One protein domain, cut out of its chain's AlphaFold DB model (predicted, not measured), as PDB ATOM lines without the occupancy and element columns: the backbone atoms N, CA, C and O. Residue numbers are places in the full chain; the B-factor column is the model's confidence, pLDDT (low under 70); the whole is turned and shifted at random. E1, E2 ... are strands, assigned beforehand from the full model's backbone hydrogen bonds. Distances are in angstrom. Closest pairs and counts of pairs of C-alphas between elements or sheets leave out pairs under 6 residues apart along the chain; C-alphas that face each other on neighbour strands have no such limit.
ATOM      1  N   ARG A 119     137.608 168.417  88.465       54.94
ATOM      2  CA  ARG A 119     136.396 168.072  89.222       54.94
ATOM      3  C   ARG A 119     136.322 166.562  89.369       54.94
ATOM      4  O   ARG A 119     136.046 165.880  88.392       54.94
ATOM      5  N   GLY A 120     136.538 166.078  90.589       55.59
ATOM      6  CA  GLY A 120     136.286 164.688  90.940       55.59
ATOM      7  C   GLY A 120     134.787 164.435  91.080       55.59
ATOM      8  O   GLY A 120     134.104 165.144  91.817       55.59
ATOM      9  N   PHE A 121     134.289 163.416  90.390       61.44
ATOM     10  CA  PHE A 121     132.951 162.866  90.580       61.44
ATOM     11  C   PHE A 121     133.116 161.405  90.949       61.44
ATOM     12  O   PHE A 121     133.822 160.694  90.244       61.44
ATOM     13  N   SER A 122     132.488 160.981  92.040       60.66
ATOM     14  CA  SER A 122     132.414 159.577  92.427       60.66
ATOM     15  C   SER A 122     130.962 159.140  92.387       60.66
ATOM     16  O   SER A 122     130.128 159.697  93.101       60.66
ATOM     17  N   GLN A 123     130.666 158.136  91.575       64.75
ATOM     18  CA  GLN A 123     129.441 157.360  91.706       64.75
ATOM     19  C   GLN A 123     129.817 155.979  92.229       64.75
ATOM     20  O   GLN A 123     130.866 155.446  91.862       64.75
ATOM     21  N   PHE A 124     128.984 155.452  93.120       67.56
ATOM     22  CA  PHE A 124     129.123 154.118  93.678       67.56
ATOM     23  C   PHE A 124     127.780 153.410  93.552       67.56
ATOM     24  O   PHE A 124     126.727 153.994  93.809       67.56
ATOM     25  N   ALA A 125     127.827 152.149  93.160       66.00
ATOM     26  CA  ALA A 125     126.700 151.243  93.246       66.00
ATOM     27  C   ALA A 125     127.220 149.954  93.870       66.00
ATOM     28  O   ALA A 125     128.233 149.423  93.414       66.00
ATOM     29  N   GLN A 126     126.560 149.526  94.945       68.12
ATOM     30  CA  GLN A 126     126.896 148.324  95.690       68.12
ATOM     31  C   GLN A 126     125.720 147.364  95.635       68.12
ATOM     32  O   GLN A 126     124.584 147.748  95.915       68.12
ATOM     33  N   GLU A 127     126.013 146.109  95.335       68.38
ATOM     34  CA  GLU A 127     125.042 145.031  95.424       68.38
ATOM     35  C   GLU A 127     125.683 143.815  96.101       68.38
ATOM     36  O   GLU A 127     126.886 143.566  95.974       68.38
ATOM     37  N   SER A 128     124.870 143.068  96.845       70.31
ATOM     38  CA  SER A 128     125.236 141.770  97.404       70.31
ATOM     39  C   SER A 128     124.366 140.718  96.733       70.31
ATOM     40  O   SER A 128     123.143 140.850  96.731       70.31
ATOM     41  N   VAL A 129     124.966 139.660  96.194       74.81
ATOM     42  CA  VAL A 129     124.215 138.524  95.644       74.81
ATOM     43  C   VAL A 129     124.561 137.263  96.395       74.81
ATOM     44  O   VAL A 129     125.711 137.024  96.747       74.81
ATOM     45  N   SER A 130     123.541 136.443  96.618       83.00
ATOM     46  CA  SER A 130     123.649 135.130  97.229       83.00
ATOM     47  C   SER A 130     122.897 134.092  96.413       83.00
ATOM     48  O   SER A 130     121.900 134.411  95.759       83.00
ATOM     49  N   GLY A 131     123.322 132.837  96.501       83.00
ATOM     50  CA  GLY A 131     122.648 131.738  95.828       83.00
ATOM     51  C   GLY A 131     122.858 130.388  96.510       83.00
ATOM     52  O   GLY A 131     123.740 130.247  97.365       83.00
ATOM     53  N   PRO A 132     122.046 129.384  96.127       83.25
ATOM     54  CA  PRO A 132     122.336 128.003  96.470       83.25
ATOM     55  C   PRO A 132     123.636 127.546  95.778       83.25
ATOM     56  O   PRO A 132     124.125 128.209  94.858       83.25
ATOM     57  N   PRO A 133     124.203 126.407  96.201       78.31
ATOM     58  CA  PRO A 133     125.338 125.798  95.528       78.31
ATOM     59  C   PRO A 133     124.977 125.470  94.077       78.31
ATOM     60  O   PRO A 133     123.940 124.859  93.817       78.31
ATOM     61  N   GLU A 134     125.834 125.871  93.146       80.81
ATOM     62  CA  GLU A 134     125.658 125.596  91.720       80.81
ATOM     63  C   GLU A 134     126.316 124.261  91.330       80.81
ATOM     64  O   GLU A 134     127.167 123.727  92.049       80.81
ATOM     65  N   ALA A 135     125.934 123.708  90.177       78.81
ATOM     66  CA  ALA A 135     126.535 122.469  89.689       78.81
ATOM     67  C   ALA A 135     128.009 122.681  89.297       78.81
ATOM     68  O   ALA A 135     128.396 123.739  88.795       78.81
ATOM     69  N   VAL A 136     128.843 121.659  89.479       81.12
ATOM     70  CA  VAL A 136     130.251 121.710  89.059       81.12
ATOM     71  C   VAL A 136     130.357 121.977  87.551       81.12
ATOM     72  O   VAL A 136     129.635 121.385  86.753       81.12
ATOM     73  N   GLY A 137     131.274 122.863  87.166       75.38
ATOM     74  CA  GLY A 137     131.518 123.303  85.794       75.38
ATOM     75  C   GLY A 137     130.607 124.438  85.325       75.38
ATOM     76  O   GLY A 137     130.737 124.875  84.184       75.38
ATOM     77  N   THR A 138     129.695 124.922  86.170       75.44
ATOM     78  CA  THR A 138     128.836 126.059  85.826       75.44
ATOM     79  C   THR A 138     129.517 127.380  86.157       75.44
ATOM     80  O   THR A 138     130.212 127.509  87.169       75.44
ATOM     81  N   THR A 139     129.301 128.368  85.286       73.19
ATOM     82  CA  THR A 139     129.673 129.761  85.529       73.19
ATOM     83  C   THR A 139     128.407 130.561  85.750       73.19
ATOM     84  O   THR A 139     127.521 130.570  84.895       73.19
ATOM     85  N   ARG A 140     128.338 131.266  86.875       75.88
ATOM     86  CA  ARG A 140     127.259 132.202  87.157       75.88
ATOM     87  C   ARG A 140     127.759 133.628  87.001       75.88
ATOM     88  O   ARG A 140     128.599 134.090  87.774       75.88
ATOM     89  N   THR A 141     127.216 134.327  86.012       71.38
ATOM     90  CA  THR A 141     127.324 135.785  85.924       71.38
ATOM     91  C   THR A 141     126.330 136.377  86.904       71.38
ATOM     92  O   THR A 141     125.141 136.065  86.858       71.38
ATOM     93  N   THR A 142     126.836 137.157  87.849       64.19
ATOM     94  CA  THR A 142     126.116 137.394  89.098       64.19
ATOM     95  C   THR A 142     125.615 138.829  89.241       64.19
ATOM     96  O   THR A 142     124.683 139.055  90.000       64.19
ATOM     97  N   HIS A 143     126.159 139.782  88.480       65.62
ATOM     98  CA  HIS A 143     125.786 141.187  88.618       65.62
ATOM     99  C   HIS A 143     125.748 141.950  87.304       65.62
ATOM    100  O   HIS A 143     126.481 141.651  86.360       65.62
ATOM    101  N   ASP A 144     124.910 142.980  87.340       66.25
ATOM    102  CA  ASP A 144     124.747 144.017  86.344       66.25
ATOM    103  C   ASP A 144     124.704 145.363  87.072       66.25
ATOM    104  O   ASP A 144     123.643 145.878  87.427       66.25
ATOM    105  N   VAL A 145     125.885 145.914  87.342       74.62
ATOM    106  CA  VAL A 145     125.974 147.271  87.872       74.62
ATOM    107  C   VAL A 145     126.275 148.205  86.721       74.62
ATOM    108  O   VAL A 145     127.304 148.074  86.058       74.62
ATOM    109  N   THR A 146     125.372 149.160  86.514       78.06
ATOM    110  CA  THR A 146     125.513 150.209  85.510       78.06
ATOM    111  C   THR A 146     125.771 151.554  86.184       78.06
ATOM    112  O   THR A 146     125.071 151.939  87.119       78.06
ATOM    113  N   LEU A 147     126.768 152.283  85.693       79.12
ATOM    114  CA  LEU A 147     127.178 153.593  86.182       79.12
ATOM    115  C   LEU A 147     127.314 154.560  85.010       79.12
ATOM    116  O   LEU A 147     127.926 154.236  83.994       79.12
ATOM    117  N   THR A 148     126.751 155.757  85.145       82.81
ATOM    118  CA  THR A 148     126.751 156.765  84.081       82.81
ATOM    119  C   THR A 148     127.655 157.926  84.454       82.81
ATOM    120  O   THR A 148     127.446 158.622  85.445       82.81
ATOM    121  N   VAL A 149     128.672 158.175  83.635       78.69
ATOM    122  CA  VAL A 149     129.572 159.313  83.821       78.69
ATOM    123  C   VAL A 149     129.287 160.336  82.736       78.69
ATOM    124  O   VAL A 149     129.605 160.121  81.568       78.69
ATOM    125  N   THR A 150     128.707 161.464  83.130       82.12
ATOM    126  CA  THR A 150     128.496 162.610  82.244       82.12
ATOM    127  C   THR A 150     129.627 163.603  82.427       82.12
ATOM    128  O   THR A 150     129.917 164.019  83.548       82.12
ATOM    129  N   ASN A 151     130.256 164.005  81.326       79.56
ATOM    130  CA  ASN A 151     131.192 165.113  81.336       79.56
ATOM    131  C   ASN A 151     130.421 166.427  81.541       79.56
ATOM    132  O   ASN A 151     129.696 166.848  80.636       79.56
ATOM    133  N   PRO A 152     130.567 167.107  82.693       74.00
ATOM    134  CA  PRO A 152     129.861 168.361  82.946       74.00
ATOM    135  C   PRO A 152     130.426 169.520  82.116       74.00
ATOM    136  O   PRO A 152     129.820 170.589  82.054       74.00
ATOM    137  N   SER A 153     131.612 169.352  81.522       70.31
ATOM    138  CA  SER A 153     132.207 170.357  80.660       70.31
ATOM    139  C   SER A 153     131.517 170.352  79.306       70.31
ATOM    140  O   SER A 153     131.455 169.327  78.639       70.31
ATOM    141  N   THR A 154     131.077 171.519  78.851       70.88
ATOM    142  CA  THR A 154     130.560 171.733  77.491       70.88
ATOM    143  C   THR A 154     131.665 171.980  76.464       70.88
ATOM    144  O   THR A 154     131.379 172.130  75.280       70.88
ATOM    145  N   CYS A 155     132.930 172.017  76.895       65.56
ATOM    146  CA  CYS A 155     134.056 172.439  76.060       65.56
ATOM    147  C   CYS A 155     135.323 171.570  76.153       65.56
ATOM    148  O   CYS A 155     136.181 171.691  75.284       65.56
ATOM    149  N   ARG A 156     135.488 170.732  77.186       69.50
ATOM    150  CA  ARG A 156     136.716 169.947  77.413       69.50
ATOM    151  C   ARG A 156     136.439 168.469  77.436       69.50
ATOM    152  O   ARG A 156     135.386 168.049  77.901       69.50
ATOM    153  N   THR A 157     137.417 167.693  77.001       74.50
ATOM    154  CA  THR A 157     137.410 166.247  77.182       74.50
ATOM    155  C   THR A 157     137.743 165.921  78.634       74.50
ATOM    156  O   THR A 157     138.713 166.423  79.199       74.50
ATOM    157  N   MET A 158     136.931 165.070  79.244       76.19
ATOM    158  CA  MET A 158     137.178 164.516  80.564       76.19
ATOM    159  C   MET A 158     137.943 163.207  80.424       76.19
ATOM    160  O   MET A 158     137.575 162.349  79.627       76.19
ATOM    161  N   ILE A 159     138.984 163.053  81.229       77.06
ATOM    162  CA  ILE A 159     139.660 161.786  81.445       77.06
ATOM    163  C   ILE A 159     138.966 161.099  82.616       77.06
ATOM    164  O   ILE A 159     138.901 161.652  83.714       77.06
ATOM    165  N   THR A 160     138.435 159.906  82.391       76.75
ATOM    166  CA  THR A 160     137.811 159.077  83.421       76.75
ATOM    167  C   THR A 160     138.685 157.891  83.743       76.75
ATOM    168  O   THR A 160     139.438 157.422  82.901       76.75
ATOM    169  N   SER A 161     138.584 157.370  84.953       75.56
ATOM    170  CA  SER A 161     139.079 156.042  85.257       75.56
ATOM    171  C   SER A 161     138.099 155.339  86.178       75.56
ATOM    172  O   SER A 161     137.425 155.945  87.012       75.56
ATOM    173  N   THR A 162     137.953 154.050  85.914       74.62
ATOM    174  CA  THR A 162     136.945 153.189  86.506       74.62
ATOM    175  C   THR A 162     137.610 152.088  87.301       74.62
ATOM    176  O   THR A 162     138.636 151.533  86.903       74.62
ATOM    177  N   ARG A 163     136.993 151.745  88.424       75.38
ATOM    178  CA  ARG A 163     137.395 150.641  89.283       75.38
ATOM    179  C   ARG A 163     136.190 149.766  89.540       75.38
ATOM    180  O   ARG A 163     135.154 150.247  89.984       75.38
ATOM    181  N   VAL A 164     136.365 148.478  89.304       74.94
ATOM    182  CA  VAL A 164     135.466 147.443  89.804       74.94
ATOM    183  C   VAL A 164     136.103 146.891  91.073       74.94
ATOM    184  O   VAL A 164     137.318 146.715  91.107       74.94
ATOM    185  N   SER A 165     135.314 146.666  92.118       73.75
ATOM    186  CA  SER A 165     135.771 146.059  93.366       73.75
ATOM    187  C   SER A 165     134.882 144.883  93.738       73.75
ATOM    188  O   SER A 165     133.659 144.955  93.624       73.75
ATOM    189  N   VAL A 166     135.513 143.816  94.215       75.38
ATOM    190  CA  VAL A 166     134.866 142.683  94.877       75.38
ATOM    191  C   VAL A 166     135.556 142.547  96.226       75.38
ATOM    192  O   VAL A 166     136.761 142.325  96.260       75.38
ATOM    193  N   ASN A 167     134.820 142.713  97.323       73.31
ATOM    194  CA  ASN A 167     135.413 142.698  98.669       73.31
ATOM    195  C   ASN A 167     135.690 141.259  99.149       73.31
ATOM    196  O   ASN A 167     136.728 140.955  99.732       73.31
ATOM    197  N   GLY A 168     134.789 140.336  98.812       75.44
ATOM    198  CA  GLY A 168     134.928 138.943  99.201       75.44
ATOM    199  C   GLY A 168     133.820 138.061  98.655       75.44
ATOM    200  O   GLY A 168     132.696 138.514  98.403       75.44
ATOM    201  N   ILE A 169     134.153 136.780  98.501       78.88
ATOM    202  CA  ILE A 169     133.189 135.717  98.224       78.88
ATOM    203  C   ILE A 169     133.135 134.834  99.467       78.88
ATOM    204  O   ILE A 169     134.133 134.228  99.867       78.88
ATOM    205  N   ALA A 170     131.962 134.798 100.090       83.06
ATOM    206  CA  ALA A 170     131.703 134.051 101.303       83.06
ATOM    207  C   ALA A 170     130.908 132.779 101.009       83.06
ATOM    208  O   ALA A 170     130.035 132.755 100.141       83.06
ATOM    209  N   PHE A 171     131.209 131.727 101.760       83.12
ATOM    210  CA  PHE A 171     130.617 130.405 101.639       83.12
ATOM    211  C   PHE A 171     130.145 129.928 103.008       83.12
ATOM    212  O   PHE A 171     130.867 130.054 104.000       83.12
ATOM    213  N   THR A 172     128.967 129.312 103.048       83.75
ATOM    214  CA  THR A 172     128.515 128.559 104.217       83.75
ATOM    215  C   THR A 172     129.326 127.268 104.300       83.75
ATOM    216  O   THR A 172     129.182 126.355 103.474       83.75
ATOM    217  N   GLN A 173     130.201 127.181 105.298       77.44
ATOM    218  CA  GLN A 173     130.898 125.952 105.643       77.44
ATOM    219  C   GLN A 173     130.003 125.086 106.515       77.44
ATOM    220  O   GLN A 173     129.424 125.546 107.493       77.44
ATOM    221  N   THR A 174     129.935 123.807 106.172       73.50
ATOM    222  CA  THR A 174     129.317 122.773 107.001       73.50
ATOM    223  C   THR A 174     130.243 121.553 107.020       73.50
ATOM    224  O   THR A 174     131.274 121.530 106.329       73.50
ATOM    225  N   ALA A 175     129.923 120.563 107.852       73.50
ATOM    226  CA  ALA A 175     130.725 119.357 108.004       73.50
ATOM    227  C   ALA A 175     130.926 118.640 106.656       73.50
ATOM    228  O   ALA A 175     129.968 118.347 105.946       73.50
ATOM    229  N   ALA A 176     132.185 118.332 106.326       68.94
ATOM    230  CA  ALA A 176     132.585 117.626 105.103       68.94
ATOM    231  C   ALA A 176     132.293 118.336 103.755       68.94
ATOM    232  O   ALA A 176     132.375 117.692 102.701       68.94
ATOM    233  N   ASN A 177     132.041 119.653 103.752       76.56
ATOM    234  CA  ASN A 177     131.914 120.421 102.506       76.56
ATOM    235  C   ASN A 177     133.268 120.706 101.838       76.56
ATOM    236  O   ASN A 177     134.274 120.963 102.502       76.56
ATOM    237  N   ASP A 178     133.279 120.697 100.503       79.94
ATOM    238  CA  ASP A 178     134.408 121.116  99.659       79.94
ATOM    239  C   ASP A 178     133.885 122.166  98.676       79.94
ATOM    240  O   ASP A 178     132.975 121.884  97.889       79.94
ATOM    241  N   TRP A 179     134.442 123.370  98.764       81.69
ATOM    242  CA  TRP A 179     134.172 124.481  97.863       81.69
ATOM    243  C   TRP A 179     135.442 124.789  97.085       81.69
ATOM    244  O   TRP A 179     136.490 125.050  97.675       81.69
ATOM    245  N   SER A 180     135.351 124.783  95.762       83.94
ATOM    246  CA  SER A 180     136.407 125.230  94.863       83.94
ATOM    247  C   SER A 180     135.790 126.106  93.789       83.94
ATOM    248  O   SER A 180     134.939 125.625  93.038       83.94
ATOM    249  N   VAL A 181     136.229 127.356  93.702       80.38
ATOM    250  CA  VAL A 181     135.750 128.323  92.713       80.38
ATOM    251  C   VAL A 181     136.907 129.065  92.054       80.38
ATOM    252  O   VAL A 181     137.950 129.259  92.676       80.38
ATOM    253  N   ASP A 182     136.683 129.507  90.824       81.56
ATOM    254  CA  ASP A 182     137.423 130.592  90.188       81.56
ATOM    255  C   ASP A 182     136.466 131.780  90.023       81.56
ATOM    256  O   ASP A 182     135.249 131.605  89.911       81.56
ATOM    257  N   TRP A 183     136.993 133.000  89.981       79.31
ATOM    258  CA  TRP A 183     136.196 134.187  89.677       79.31
ATOM    259  C   TRP A 183     136.902 135.090  88.656       79.31
ATOM    260  O   TRP A 183     138.098 134.955  88.365       79.31
ATOM    261  N   GLY A 184     136.132 135.994  88.058       78.12
ATOM    262  CA  GLY A 184     136.614 136.971  87.089       78.12
ATOM    263  C   GLY A 184     135.655 138.145  86.928       78.12
ATOM    264  O   GLY A 184     134.503 138.084  87.358       78.12
ATOM    265  N   ILE A 185     136.137 139.210  86.291       78.69
ATOM    266  CA  ILE A 185     135.377 140.438  86.022       78.69
ATOM    267  C   ILE A 185     135.363 140.697  84.513       78.69
ATOM    268  O   ILE A 185     136.343 140.435  83.815       78.69
ATOM    269  N   SER A 186     134.264 141.251  84.015       79.44
ATOM    270  CA  SER A 186     134.167 141.872  82.696       79.44
ATOM    271  C   SER A 186     133.401 143.190  82.771       79.44
ATOM    272  O   SER A 186     132.710 143.478  83.749       79.44
ATOM    273  N   TYR A 187     133.541 144.019  81.738       80.25
ATOM    274  CA  TYR A 187     132.856 145.304  81.648       80.25
ATOM    275  C   TYR A 187     132.602 145.711  80.190       80.25
ATOM    276  O   TYR A 187     133.231 145.190  79.267       80.25
ATOM    277  N   SER A 188     131.700 146.672  80.007       80.56
ATOM    278  CA  SER A 188     131.481 147.440  78.779       80.56
ATOM    279  C   SER A 188     131.471 148.939  79.106       80.56
ATOM    280  O   SER A 188     131.241 149.329  80.252       80.56
ATOM    281  N   THR A 189     131.748 149.793  78.119       79.00
ATOM    282  CA  THR A 189     131.810 151.264  78.287       79.00
ATOM    283  C   THR A 189     130.702 152.016  77.548       79.00
ATOM    284  O   THR A 189     130.664 153.247  77.563       79.00
ATOM    285  N   ASP A 190     129.810 151.285  76.886       80.81
ATOM    286  CA  ASP A 190     128.635 151.782  76.167       80.81
ATOM    287  C   ASP A 190     127.308 151.349  76.825       80.81
ATOM    288  O   ASP A 190     126.231 151.677  76.329       80.81
ATOM    289  N   GLY A 191     127.372 150.624  77.946       79.88
ATOM    290  CA  GLY A 191     126.221 150.067  78.658       79.88
ATOM    291  C   GLY A 191     125.702 148.746  78.086       79.88
ATOM    292  O   GLY A 191     124.740 148.190  78.620       79.88
ATOM    293  N   SER A 192     126.322 148.217  77.026       85.75
ATOM    294  CA  SER A 192     125.987 146.895  76.488       85.75
ATOM    295  C   SER A 192     126.292 145.786  77.498       85.75
ATOM    296  O   SER A 192     127.016 145.990  78.473       85.75
ATOM    297  N   GLU A 193     125.706 144.604  77.311       84.75
ATOM    298  CA  GLU A 193     126.018 143.450  78.156       84.75
ATOM    299  C   GLU A 193     127.521 143.137  78.092       84.75
ATOM    300  O   GLU A 193     128.053 142.951  76.993       84.75
ATOM    301  N   PRO A 194     128.229 143.107  79.238       80.75
ATOM    302  CA  PRO A 194     129.636 142.750  79.253       80.75
ATOM    303  C   PRO A 194     129.848 141.347  78.674       80.75
ATOM    304  O   PRO A 194     128.991 140.477  78.844       80.75
ATOM    305  N   PRO A 195     131.004 141.071  78.045       80.69
ATOM    306  CA  PRO A 195     131.332 139.703  77.663       80.69
ATOM    307  C   PRO A 195     131.339 138.800  78.907       80.69
ATOM    308  O   PRO A 195     131.542 139.299  80.017       80.69
ATOM    309  N   PRO A 196     131.168 137.476  78.765       77.19
ATOM    310  CA  PRO A 196     131.311 136.558  79.888       77.19
ATOM    311  C   PRO A 196     132.630 136.823  80.636       77.19
ATOM    312  O   PRO A 196     133.678 136.907  79.985       77.19
ATOM    313  N   PRO A 197     132.603 136.999  81.969       74.81
ATOM    314  CA  PRO A 197     133.800 137.289  82.748       74.81
ATOM    315  C   PRO A 197     134.896 136.256  82.479       74.81
ATOM    316  O   PRO A 197     134.644 135.053  82.539       74.81
ATOM    317  N   ALA A 198     136.111 136.717  82.168       65.69
ATOM    318  CA  ALA A 198     137.251 135.828  81.979       65.69
ATOM    319  C   ALA A 198     137.659 135.269  83.348       65.69
ATOM    320  O   ALA A 198     138.316 135.939  84.147       65.69
ATOM    321  N   VAL A 199     137.195 134.060  83.648       64.81
ATOM    322  CA  VAL A 199     137.398 133.411  84.940       64.81
ATOM    323  C   VAL A 199     138.811 132.823  84.966       64.81
ATOM    324  O   VAL A 199     139.112 131.868  84.258       64.81
ATOM    325  N   GLY A 200     139.710 133.463  85.708       59.72
ATOM    326  CA  GLY A 200     141.118 133.052  85.796       59.72
ATOM    327  C   GLY A 200     141.884 133.683  86.958       59.72
ATOM    328  O   GLY A 200     143.094 133.489  87.080       59.72
ATOM    329  N   SER A 201     141.202 134.448  87.816       56.66
ATOM    330  CA  SER A 201     141.832 135.193  88.907       56.66
ATOM    331  C   SER A 201     141.801 134.373  90.197       56.66
ATOM    332  O   SER A 201     141.015 134.635  91.095       56.66
ATOM    333  N   GLY A 202     142.684 133.378  90.292       61.12
ATOM    334  CA  GLY A 202     143.011 132.693  91.545       61.12
ATOM    335  C   GLY A 202     142.019 131.612  91.979       61.12
ATOM    336  O   GLY A 202     140.972 131.910  92.547       61.12
ATOM    337  N   LEU A 203     142.431 130.353  91.812       68.38
ATOM    338  CA  LEU A 203     141.728 129.190  92.345       68.38
ATOM    339  C   LEU A 203     141.607 129.273  93.861       68.38
ATOM    340  O   LEU A 203     142.592 129.205  94.601       68.38
ATOM    341  N   MET A 204     140.366 129.367  94.310       74.56
ATOM    342  CA  MET A 204     139.987 129.440  95.706       74.56
ATOM    343  C   MET A 204     139.382 128.108  96.103       74.56
ATOM    344  O   MET A 204     138.285 127.766  95.668       74.56
ATOM    345  N   ARG A 205     140.098 127.336  96.926       78.94
ATOM    346  CA  ARG A 205     139.610 126.049  97.427       78.94
ATOM    347  C   ARG A 205     139.651 125.967  98.939       78.94
ATOM    348  O   ARG A 205     140.669 126.261  99.565       78.94
ATOM    349  N   ARG A 206     138.555 125.493  99.523       77.88
ATOM    350  CA  ARG A 206     138.431 125.247 100.950       77.88
ATOM    351  C   ARG A 206     137.656 123.961 101.193       77.88
ATOM    352  O   ARG A 206     136.518 123.811 100.763       77.88
ATOM    353  N   ARG A 207     138.296 123.052 101.926       77.75
ATOM    354  CA  ARG A 207     137.693 121.821 102.426       77.75
ATOM    355  C   ARG A 207     137.537 121.925 103.933       77.75
ATOM    356  O   ARG A 207     138.503 122.246 104.625       77.75
ATOM    357  N   THR A 208     136.344 121.629 104.419       73.94
ATOM    358  CA  THR A 208     136.029 121.627 105.846       73.94
ATOM    359  C   THR A 208     136.198 120.224 106.419       73.94
ATOM    360  O   THR A 208     135.946 119.224 105.740       73.94
ATOM    361  N   ALA A 209     136.650 120.138 107.671       66.69
ATOM    362  CA  ALA A 209     136.749 118.871 108.380       66.69
ATOM    363  C   ALA A 209     135.348 118.268 108.659       66.69
ATOM    364  O   ALA A 209     134.346 118.992 108.648       66.69
ATOM    365  N   PRO A 210     135.246 116.945 108.880       65.25
ATOM    366  CA  PRO A 210     133.965 116.269 109.113       65.25
ATOM    367  C   PRO A 210     133.295 116.626 110.449       65.25
ATOM    368  O   PRO A 210     132.134 116.291 110.649       65.25
ATOM    369  N   ASP A 211     134.018 117.258 111.368       66.56
ATOM    370  CA  ASP A 211     133.639 117.490 112.764       66.56
ATOM    371  C   ASP A 211     133.273 118.952 113.069       66.56
ATOM    372  O   ASP A 211     133.238 119.351 114.234       66.56
ATOM    373  N   LEU A 212     132.972 119.763 112.045       67.81
ATOM    374  CA  LEU A 212     132.535 121.144 112.255       67.81
ATOM    375  C   LEU A 212     131.210 121.169 113.045       67.81
ATOM    376  O   LEU A 212     130.164 120.763 112.539       67.81
ATOM    377  N   ALA A 213     131.275 121.646 114.291       64.12
ATOM    378  CA  ALA A 213     130.180 121.566 115.261       64.12
ATOM    379  C   ALA A 213     128.974 122.467 114.936       64.12
ATOM    380  O   ALA A 213     127.864 122.192 115.387       64.12
ATOM    381  N   SER A 214     129.179 123.530 114.161       68.25
ATOM    382  CA  SER A 214     128.135 124.449 113.701       68.25
ATOM    383  C   SER A 214     128.505 125.008 112.330       68.25
ATOM    384  O   SER A 214     129.701 125.119 112.047       68.25
ATOM    385  N   PRO A 215     127.529 125.384 111.484       69.44
ATOM    386  CA  PRO A 215     127.829 126.122 110.267       69.44
ATOM    387  C   PRO A 215     128.620 127.382 110.594       69.44
ATOM    388  O   PRO A 215     128.317 128.070 111.569       69.44
ATOM    389  N   ASP A 216     129.615 127.678 109.770       76.00
ATOM    390  CA  ASP A 216     130.383 128.914 109.866       76.00
ATOM    391  C   ASP A 216     130.418 129.585 108.499       76.00
ATOM    392  O   ASP A 216     130.408 128.922 107.458       76.00
ATOM    393  N   GLU A 217     130.434 130.909 108.492       78.31
ATOM    394  CA  GLU A 217     130.625 131.649 107.260       78.31
ATOM    395  C   GLU A 217     132.109 131.909 107.079       78.31
ATOM    396  O   GLU A 217     132.755 132.567 107.894       78.31
ATOM    397  N   TRP A 218     132.643 131.438 105.962       73.69
ATOM    398  CA  TRP A 218     134.037 131.656 105.647       73.69
ATOM    399  C   TRP A 218     134.189 132.417 104.347       73.69
ATOM    400  O   TRP A 218     133.490 132.166 103.369       73.69
ATOM    401  N   GLU A 219     135.139 133.334 104.344       74.69
ATOM    402  CA  GLU A 219     135.348 134.284 103.271       74.69
ATOM    403  C   GLU A 219     136.720 134.070 102.652       74.69
ATOM    404  O   GLU A 219     137.733 134.066 103.354       74.69
ATOM    405  N   PHE A 220     136.753 133.923 101.326       72.88
ATOM    406  CA  PHE A 220     137.982 134.209 100.606       72.88
ATOM    407  C   PHE A 220     138.085 135.731 100.505       72.88
ATOM    408  O   PHE A 220     137.244 136.331  99.822       72.88
ATOM    409  N   PRO A 221     139.084 136.367 101.148       63.53
ATOM    410  CA  PRO A 221     139.365 137.758 100.872       63.53
ATOM    411  C   PRO A 221     139.819 137.815  99.421       63.53
ATOM    412  O   PRO A 221     140.914 137.365  99.065       63.53
ATOM    413  N   VAL A 222     138.952 138.341  98.566       63.22
ATOM    414  CA  VAL A 222     139.335 138.718  97.218       63.22
ATOM    415  C   VAL A 222     140.063 140.039  97.408       63.22
ATOM    416  O   VAL A 222     139.455 141.089  97.268       63.22
ATOM    417  N   ILE A 223     141.310 139.984  97.908       49.28
ATOM    418  CA  ILE A 223     142.063 141.178  98.308       49.28
ATOM    419  C   ILE A 223     141.976 142.170  97.172       49.28
ATOM    420  O   ILE A 223     142.541 141.916  96.108       49.28
ATOM    421  N   ASP A 224     141.235 143.238  97.469       45.88
ATOM    422  CA  ASP A 224     141.091 144.481  96.747       45.88
ATOM    423  C   ASP A 224     141.607 144.337  95.323       45.88
ATOM    424  O   ASP A 224     142.694 144.810  94.978       45.88
ATOM    425  N   ALA A 225     140.863 143.579  94.514       43.66
ATOM    426  CA  ALA A 225     141.143 143.491  93.101       43.66
ATOM    427  C   ALA A 225     140.745 144.842  92.519       43.66
ATOM    428  O   ALA A 225     139.766 144.982  91.796       43.66
ATOM    429  N   VAL A 226     141.576 145.848  92.787       44.66
ATOM    430  CA  VAL A 226     141.843 146.962  91.897       44.66
ATOM    431  C   VAL A 226     142.512 146.361  90.668       44.66
ATOM    432  O   VAL A 226     143.612 146.725  90.270       44.66
ATOM    433  N   THR A 227     141.836 145.419  90.017       45.59
ATOM    434  CA  THR A 227     141.912 145.350  88.583       45.59
ATOM    435  C   THR A 227     141.309 146.676  88.169       45.59
ATOM    436  O   THR A 227     140.091 146.841  88.125       45.59
ATOM    437  N   SER A 228     142.171 147.674  87.977       44.72
ATOM    438  CA  SER A 228     141.891 148.779  87.079       44.72
ATOM    439  C   SER A 228     141.512 148.113  85.760       44.72
ATOM    440  O   SER A 228     142.377 147.783  84.947       44.72
ATOM    441  N   ALA A 229     140.239 147.758  85.622       43.06
ATOM    442  CA  ALA A 229     139.686 147.066  84.479       43.06
ATOM    443  C   ALA A 229     139.532 148.134  83.386       43.06
ATOM    444  O   ALA A 229     138.450 148.632  83.116       43.06
ATOM    445  N   ALA A 230     140.699 148.526  82.866       47.12
ATOM    446  CA  ALA A 230     141.008 149.410  81.748       47.12
ATOM    447  C   ALA A 230     140.394 150.828  81.735       47.12
ATOM    448  O   ALA A 230     139.825 151.298  82.716       47.12
ATOM    449  N   PRO A 231     140.698 151.567  80.651       52.72
ATOM    450  CA  PRO A 231     141.760 152.550  80.571       52.72
ATOM    451  C   PRO A 231     141.257 153.917  81.033       52.72
ATOM    452  O   PRO A 231     140.073 154.123  81.282       52.72
ATOM    453  N   PHE A 232     142.157 154.888  81.083       55.41
ATOM    454  CA  PHE A 232     141.731 156.275  81.043       55.41
ATOM    455  C   PHE A 232     140.789 156.484  79.841       55.41
ATOM    456  O   PHE A 232     141.219 156.373  78.694       55.41
ATOM    457  N   GLY A 233     139.498 156.691  80.098       69.06
ATOM    458  CA  GLY A 233     138.491 156.922  79.070       69.06
ATOM    459  C   GLY A 233     138.424 158.406  78.751       69.06
ATOM    460  O   GLY A 233     138.407 159.233  79.657       69.06
ATOM    461  N   PHE A 234     138.388 158.765  77.472       77.00
ATOM    462  CA  PHE A 234     138.146 160.146  77.065       77.00
ATOM    463  C   PHE A 234     136.653 160.329  76.805       77.00
ATOM    464  O   PHE A 234     136.106 159.751  75.870       77.00
ATOM    465  N   VAL A 235     135.997 161.135  77.633       78.38
ATOM    466  CA  VAL A 235     134.591 161.505  77.470       78.38
ATOM    467  C   VAL A 235     134.556 162.912  76.906       78.38
ATOM    468  O   VAL A 235     134.994 163.859  77.562       78.38
ATOM    469  N   GLY A 236     134.073 163.065  75.676       77.81
ATOM    470  CA  GLY A 236     134.002 164.366  75.025       77.81
ATOM    471  C   GLY A 236     133.098 165.354  75.774       77.81
ATOM    472  O   GLY A 236     132.379 164.974  76.704       77.81
ATOM    473  N   PRO A 237     133.126 166.636  75.393       80.00
ATOM    474  CA  PRO A 237     132.316 167.657  76.041       80.00
ATOM    475  C   PRO A 237     130.815 167.336  76.012       80.00
ATOM    476  O   PRO A 237     130.272 167.011  74.958       80.00
ATOM    477  N   GLY A 238     130.149 167.399  77.167       77.88
ATOM    478  CA  GLY A 238     128.726 167.093  77.338       77.88
ATOM    479  C   GLY A 238     128.341 165.634  77.070       77.88
ATOM    480  O   GLY A 238     127.163 165.292  77.158       77.88
ATOM    481  N   GLN A 239     129.302 164.771  76.729       84.12
ATOM    482  CA  GLN A 239     129.036 163.366  76.462       84.12
ATOM    483  C   GLN A 239     128.843 162.592  77.763       84.12
ATOM    484  O   GLN A 239     129.382 162.938  78.817       84.12
ATOM    485  N   THR A 240     128.094 161.502  77.652       85.38
ATOM    486  CA  THR A 240     127.896 160.530  78.723       85.38
ATOM    487  C   THR A 240     128.453 159.195  78.269       85.38
ATOM    488  O   THR A 240     128.196 158.769  77.144       85.38
ATOM    489  N   VAL A 241     129.192 158.535  79.152       82.50
ATOM    490  CA  VAL A 241     129.551 157.122  79.013       82.50
ATOM    491  C   VAL A 241     128.800 156.306  80.049       82.50
ATOM    492  O   VAL A 241     128.567 156.769  81.167       82.50
ATOM    493  N   THR A 242     128.438 155.089  79.672       84.56
ATOM    494  CA  THR A 242     127.716 154.158  80.533       84.56
ATOM    495  C   THR A 242     128.604 152.947  80.731       84.56
ATOM    496  O   THR A 242     128.880 152.220  79.785       84.56
ATOM    497  N   ILE A 243     129.084 152.739  81.947       81.06
ATOM    498  CA  ILE A 243     129.894 151.575  82.282       81.06
ATOM    499  C   ILE A 243     128.983 150.528  82.888       81.06
ATOM    500  O   ILE A 243     128.287 150.816  83.857       81.06
ATOM    501  N   ARG A 244     129.010 149.320  82.336       83.19
ATOM    502  CA  ARG A 244     128.328 148.156  82.897       83.19
ATOM    503  C   ARG A 244     129.383 147.136  83.283       83.19
ATOM    504  O   ARG A 244     130.265 146.853  82.477       83.19
ATOM    505  N   ALA A 245     129.333 146.615  84.501       80.50
ATOM    506  CA  ALA A 245     130.301 145.641  84.994       80.50
ATOM    507  C   ALA A 245     129.600 144.369  85.467       80.50
ATOM    508  O   ALA A 245     128.527 144.426  86.070       80.50
ATOM    509  N   ALA A 246     130.249 143.236  85.213       80.56
ATOM    510  CA  ALA A 246     129.782 141.920  85.600       80.56
ATOM    511  C   ALA A 246     130.899 141.128  86.284       80.56
ATOM    512  O   ALA A 246     132.075 141.214  85.926       80.56
ATOM    513  N   VAL A 247     130.507 140.322  87.264       80.31
ATOM    514  CA  VAL A 247     131.376 139.360  87.945       80.31
ATOM    515  C   VAL A 247     130.861 137.954  87.689       80.31
ATOM    516  O   VAL A 247     129.653 137.695  87.728       80.31
ATOM    517  N   GLY A 248     131.788 137.055  87.384       80.38
ATOM    518  CA  GLY A 248     131.516 135.658  87.084       80.38
ATOM    519  C   GLY A 248     132.214 134.773  88.094       80.38
ATOM    520  O   GLY A 248     133.375 135.016  88.416       80.38
ATOM    521  N   ILE A 249     131.509 133.754  88.576       80.06
ATOM    522  CA  ILE A 249     132.065 132.714  89.443       80.06
ATOM    523  C   ILE A 249     131.900 131.380  88.726       80.06
ATOM    524  O   ILE A 249     130.781 131.027  88.352       80.06
ATOM    525  N   THR A 250     132.993 130.646  88.541       82.50
ATOM    526  CA  THR A 250     132.978 129.262  88.061       82.50
ATOM    527  C   THR A 250     133.180 128.317  89.228       82.50
ATOM    528  O   THR A 250     134.110 128.467  90.015       82.50
ATOM    529  N   PHE A 251     132.319 127.312  89.333       81.69
ATOM    530  CA  PHE A 251     132.371 126.320  90.399       81.69
ATOM    531  C   PHE A 251     133.092 125.055  89.914       81.69
ATOM    532  O   PHE A 251     132.634 124.398  88.987       81.69
ATOM    533  N   HIS A 252     134.206 124.672  90.539       80.38
ATOM    534  CA  HIS A 252     135.032 123.514  90.142       80.38
ATOM    535  C   HIS A 252     134.837 122.288  91.033       80.38
ATOM    536  O   HIS A 252     134.995 121.155  90.586       80.38
ATOM    537  N   ALA A 253     134.505 122.502  92.301       74.12
ATOM    538  CA  ALA A 253     134.129 121.446  93.224       74.12
ATOM    539  C   ALA A 253     133.118 122.023  94.206       74.12
ATOM    540  O   ALA A 253     133.382 123.038  94.848       74.12
ATOM    541  N   VAL A 254     131.956 121.390  94.282       72.81
ATOM    542  CA  VAL A 254     130.882 121.777  95.190       72.81
ATOM    543  C   VAL A 254     130.338 120.484  95.762       72.81
ATOM    544  O   VAL A 254     129.694 119.714  95.053       72.81
ATOM    545  N   ASN A 255     130.651 120.212  97.026       76.31
ATOM    546  CA  ASN A 255     130.036 119.129  97.785       76.31
ATOM    547  C   ASN A 255     129.196 119.745  98.909       76.31
ATOM    548  O   ASN A 255     129.714 119.927 100.009       76.31
ATOM    549  N   PRO A 256     127.955 120.170  98.620       69.19
ATOM    550  CA  PRO A 256     127.152 120.919  99.561       69.19
ATOM    551  C   PRO A 256     126.402 119.964 100.495       69.19
ATOM    552  O   PRO A 256     125.420 119.342 100.104       69.19
ATOM    553  N   ALA A 257     126.832 119.867 101.745       70.94
ATOM    554  CA  ALA A 257     126.061 119.283 102.834       70.94
ATOM    555  C   ALA A 257     125.366 120.391 103.633       70.94
ATOM    556  O   ALA A 257     125.894 121.496 103.795       70.94
ATOM    557  N   ALA A 258     124.171 120.096 104.142       71.31
ATOM    558  CA  ALA A 258     123.514 120.953 105.120       71.31
ATOM    559  C   ALA A 258     124.282 120.946 106.446       71.31
ATOM    560  O   ALA A 258     124.976 119.985 106.781       71.31
ATOM    561  N   GLY A 259     124.142 122.032 107.198       69.56
ATOM    562  CA  GLY A 259     124.593 122.099 108.577       69.56
ATOM    563  C   GLY A 259     123.932 121.023 109.432       69.56
ATOM    564  O   GLY A 259     122.831 120.560 109.130       69.56
ATOM    565  N   VAL A 260     124.577 120.661 110.540       72.44
ATOM    566  CA  VAL A 260     123.980 119.784 111.567       72.44
ATOM    567  C   VAL A 260     122.668 120.343 112.140       72.44
ATOM    568  O   VAL A 260     121.848 119.593 112.659       72.44
ATOM    569  N   ASP A 261     122.456 121.650 112.006       74.56
ATOM    570  CA  ASP A 261     121.262 122.413 112.378       74.56
ATOM    571  C   ASP A 261     120.231 122.559 111.237       74.56
ATOM    572  O   ASP A 261     119.199 123.202 111.414       74.56
ATOM    573  N   GLY A 262     120.494 121.976 110.063       75.06
ATOM    574  CA  GLY A 262     119.656 122.113 108.872       75.06
ATOM    575  C   GLY A 262     119.907 123.387 108.058       75.06
ATOM    576  O   GLY A 262     119.190 123.616 107.083       75.06
ATOM    577  N   THR A 263     120.915 124.200 108.401       77.56
ATOM    578  CA  THR A 263     121.270 125.393 107.623       77.56
ATOM    579  C   THR A 263     121.685 124.989 106.203       77.56
ATOM    580  O   THR A 263     122.600 124.170 106.040       77.56
ATOM    581  N   PRO A 264     121.038 125.529 105.153       75.81
ATOM    582  CA  PRO A 264     121.373 125.175 103.787       75.81
ATOM    583  C   PRO A 264     122.762 125.721 103.419       75.81
ATOM    584  O   PRO A 264     123.111 126.846 103.790       75.81
ATOM    585  N   PRO A 265     123.561 124.952 102.665       78.75
ATOM    586  CA  PRO A 265     124.799 125.461 102.102       78.75
ATOM    587  C   PRO A 265     124.474 126.577 101.104       78.75
ATOM    588  O   PRO A 265     123.447 126.548 100.429       78.75
ATOM    589  N   GLY A 266     125.358 127.559 101.000       84.12
ATOM    590  CA  GLY A 266     125.165 128.699 100.119       84.12
ATOM    591  C   GLY A 266     126.447 129.488  99.955       84.12
ATOM    592  O   GLY A 266     127.446 129.237 100.631       84.12
ATOM    593  N   TRP A 267     126.408 130.438  99.037       85.06
ATOM    594  CA  TRP A 267     127.486 131.388  98.819       85.06
ATOM    595  C   TRP A 267     126.905 132.784  98.641       85.06
ATOM    596  O   TRP A 267     125.729 132.945  98.295       85.06
ATOM    597  N   ARG A 268     127.733 133.799  98.871       84.69
ATOM    598  CA  ARG A 268     127.406 135.183  98.552       84.69
ATOM    599  C   ARG A 268     128.634 136.001  98.189       84.69
ATOM    600  O   ARG A 268     129.704 135.808  98.753       84.69
ATOM    601  N   ILE A 269     128.453 136.965  97.299       80.25
ATOM    602  CA  ILE A 269     129.369 138.090  97.133       80.25
ATOM    603  C   ILE A 269     128.947 139.140  98.159       80.25
ATOM    604  O   ILE A 269     127.804 139.605  98.135       80.25
ATOM    605  N   ARG A 270     129.840 139.483  99.095       76.81
ATOM    606  CA  ARG A 270     129.516 140.450 100.158       76.81
ATOM    607  C   ARG A 270     129.287 141.844  99.593       76.81
ATOM    608  O   ARG A 270     128.329 142.519  99.959       76.81
ATOM    609  N   GLU A 271     130.171 142.254  98.700       76.94
ATOM    610  CA  GLU A 271     130.142 143.566  98.080       76.94
ATOM    611  C   GLU A 271     130.736 143.466  96.683       76.94
ATOM    612  O   GLU A 271     131.879 143.033  96.511       76.94
ATOM    613  N   PHE A 272     129.931 143.878  95.711       77.12
ATOM    614  CA  PHE A 272     130.354 144.200  94.363       77.12
ATOM    615  C   PHE A 272     130.129 145.690  94.136       77.12
ATOM    616  O   PHE A 272     128.999 146.164  94.249       77.12
ATOM    617  N   GLY A 273     131.210 146.417  93.860       76.75
ATOM    618  CA  GLY A 273     131.208 147.865  93.706       76.75
ATOM    619  C   GLY A 273     131.730 148.296  92.341       76.75
ATOM    620  O   GLY A 273     132.775 147.823  91.896       76.75
ATOM    621  N   LEU A 274     131.045 149.242  91.702       77.19
ATOM    622  CA  LEU A 274     131.564 149.972  90.544       77.19
ATOM    623  C   LEU A 274     131.801 151.432  90.932       77.19
ATOM    624  O   LEU A 274     130.888 152.112  91.399       77.19
ATOM    625  N   TYR A 275     133.027 151.902  90.718       77.25
ATOM    626  CA  TYR A 275     133.480 153.254  91.023       77.25
ATOM    627  C   TYR A 275     134.020 153.905  89.756       77.25
ATOM    628  O   TYR A 275     134.713 153.271  88.961       77.25
ATOM    629  N   ALA A 276     133.771 155.198  89.598       75.25
ATOM    630  CA  ALA A 276     134.439 156.009  88.590       75.25
ATOM    631  C   ALA A 276     134.954 157.301  89.212       75.25
ATOM    632  O   ALA A 276     134.335 157.834  90.129       75.25
ATOM    633  N   TRP A 277     136.066 157.798  88.684       74.19
ATOM    634  CA  TRP A 277     136.568 159.146  88.906       74.19
ATOM    635  C   TRP A 277     136.852 159.812  87.565       74.19
ATOM    636  O   TRP A 277     137.200 159.151  86.591       74.19
ATOM    637  N   GLY A 278     136.695 161.130  87.504       70.19
ATOM    638  CA  GLY A 278     136.942 161.916  86.299       70.19
ATOM    639  C   GLY A 278     137.717 163.190  86.604       70.19
ATOM    640  O   GLY A 278     137.672 163.688  87.726       70.19
ATOM    641  N   PHE A 279     138.439 163.704  85.614       70.25
ATOM    642  CA  PHE A 279     139.074 165.019  85.634       70.25
ATOM    643  C   PHE A 279     139.077 165.614  84.222       70.25
ATOM    644  O   PHE A 279     139.366 164.916  83.255       70.25
ATOM    645  N   ALA A 280     138.739 166.897  84.081       64.62
ATOM    646  CA  ALA A 280     138.776 167.594  82.797       64.62
ATOM    647  C   ALA A 280     140.046 168.451  82.726       64.62
ATOM    648  O   ALA A 280     140.259 169.327  83.567       64.62
ATOM    649  N   ILE A 281     140.901 168.182  81.740       56.44
ATOM    650  CA  ILE A 281     142.108 168.981  81.486       56.44
ATOM    651  C   ILE A 281     141.793 170.021  80.423       56.44
ATOM    652  O   ILE A 281     141.121 169.696  79.422       56.44
TER     653      ILE A 281
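What this domain is: This is residues 119 to 281 of the 281 residues of an uncharacterized protein of Streptomyces sp. ADI96-15 (UniProt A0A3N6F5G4). What shape do these atoms make? They make a long, slender sandwich of two strongly twisted sheets face to face, E1, E4, E5, E8, E9 and E11 in one and E2, E3, E6, E7 and E10 in the other, with the long strands E10 and E11 running lengthwise. It is a jelly roll, one long hairpin wound over both sheets as four nested antiparallel pairs: E3 with E10, E4 with E9, E5 with E8 and E6 with E7. What is it built of, and how large is it? The 163 printed residues hold no named helix and eleven named strands, E1 to E11 in order along the chain; the class is all strand, and both branched sheets are antiparallel. The whole is loose, with a radius of gyration of the C-alphas of 18.9 A, and its outline is a rod spanning 66 by 25 by 21 A.

How they stand to each other: What surrounds E11, residues 267 to 280, in the larger sheet? On one side of it lies E1, residues 123 to 131, with N 269 and O 129 2.8 A apart, within hydrogen-bond range. On the other side lie E4, residues 158 to 166, where N 163 and O 275 are 2.8 A apart, and E5, residues 168 to 173, where N 170 and O 268 are 2.8 A apart. Which strands come next in that sheet? E9, residues 233 to 235, is an edge strand beside E4, with N 160 and O 233 2.8 A apart. E8, residues 216 to 221, is an edge strand beside E5, with N 171 and O 218 2.8 A apart. How is the other sheet arranged round E10, residues 240 to 255? On one side of E10 lie E3, residues 145 to 150, with N 147 and O 243 2.8 A apart, and E2, residues 139 to 141, with N 140 and O 249 2.9 A apart. On the other side lies E6, residues 178 to 188, with N 184 and O 248 2.9 A apart; E6 forms a hairpin with E7, residues 204 to 207, where N 206 and O 179 are 2.8 A apart. How do the sheets meet? Their facing parts are 8.6 A centre to centre, and their best planes are 30 degrees apart. The closest C-alphas of E3 and E11 are those of Val 145 and Leu 274, 6.8 A apart, while E6 and E11 are apart.

Where its parts are: Which strands are longest from first to last C-alpha? E10 measures 45.6 A, E11 41.2 A and E6 33.7 A, while E1 measures 26.8 A and E4 26.2 A. Where do the first and last strands lie? E1 begins with C-alpha 123 at (129.441, 157.360, 91.706), and E11 ends with C-alpha 280 at (138.776, 167.594, 82.797). Where does a strand bend or run on? E10 bends by 59 degrees at residue 252, whose C-alpha is at (135.032, 123.514, 90.142). E4 runs on into E5 across a break of 1 residue, at 12 degrees.

The domain as a whole: How far apart are the extremes? The two C-alphas farthest apart are those of Cys 155 and Asp 211, at 66.1 A. Is the printed part continuous, and which links are long? It has no cut from residue 119 to residue 281, the chain's last; the links E6 to E7, E8 to E9 and E10 to E11 are long, with 15, 11 and 11 residues. Where is the model's confidence low? The mean pLDDT of the printed part is 73.2, and 45 residues are under 70, among them residues 119 to 127, 209 to 215 and 221 to 233.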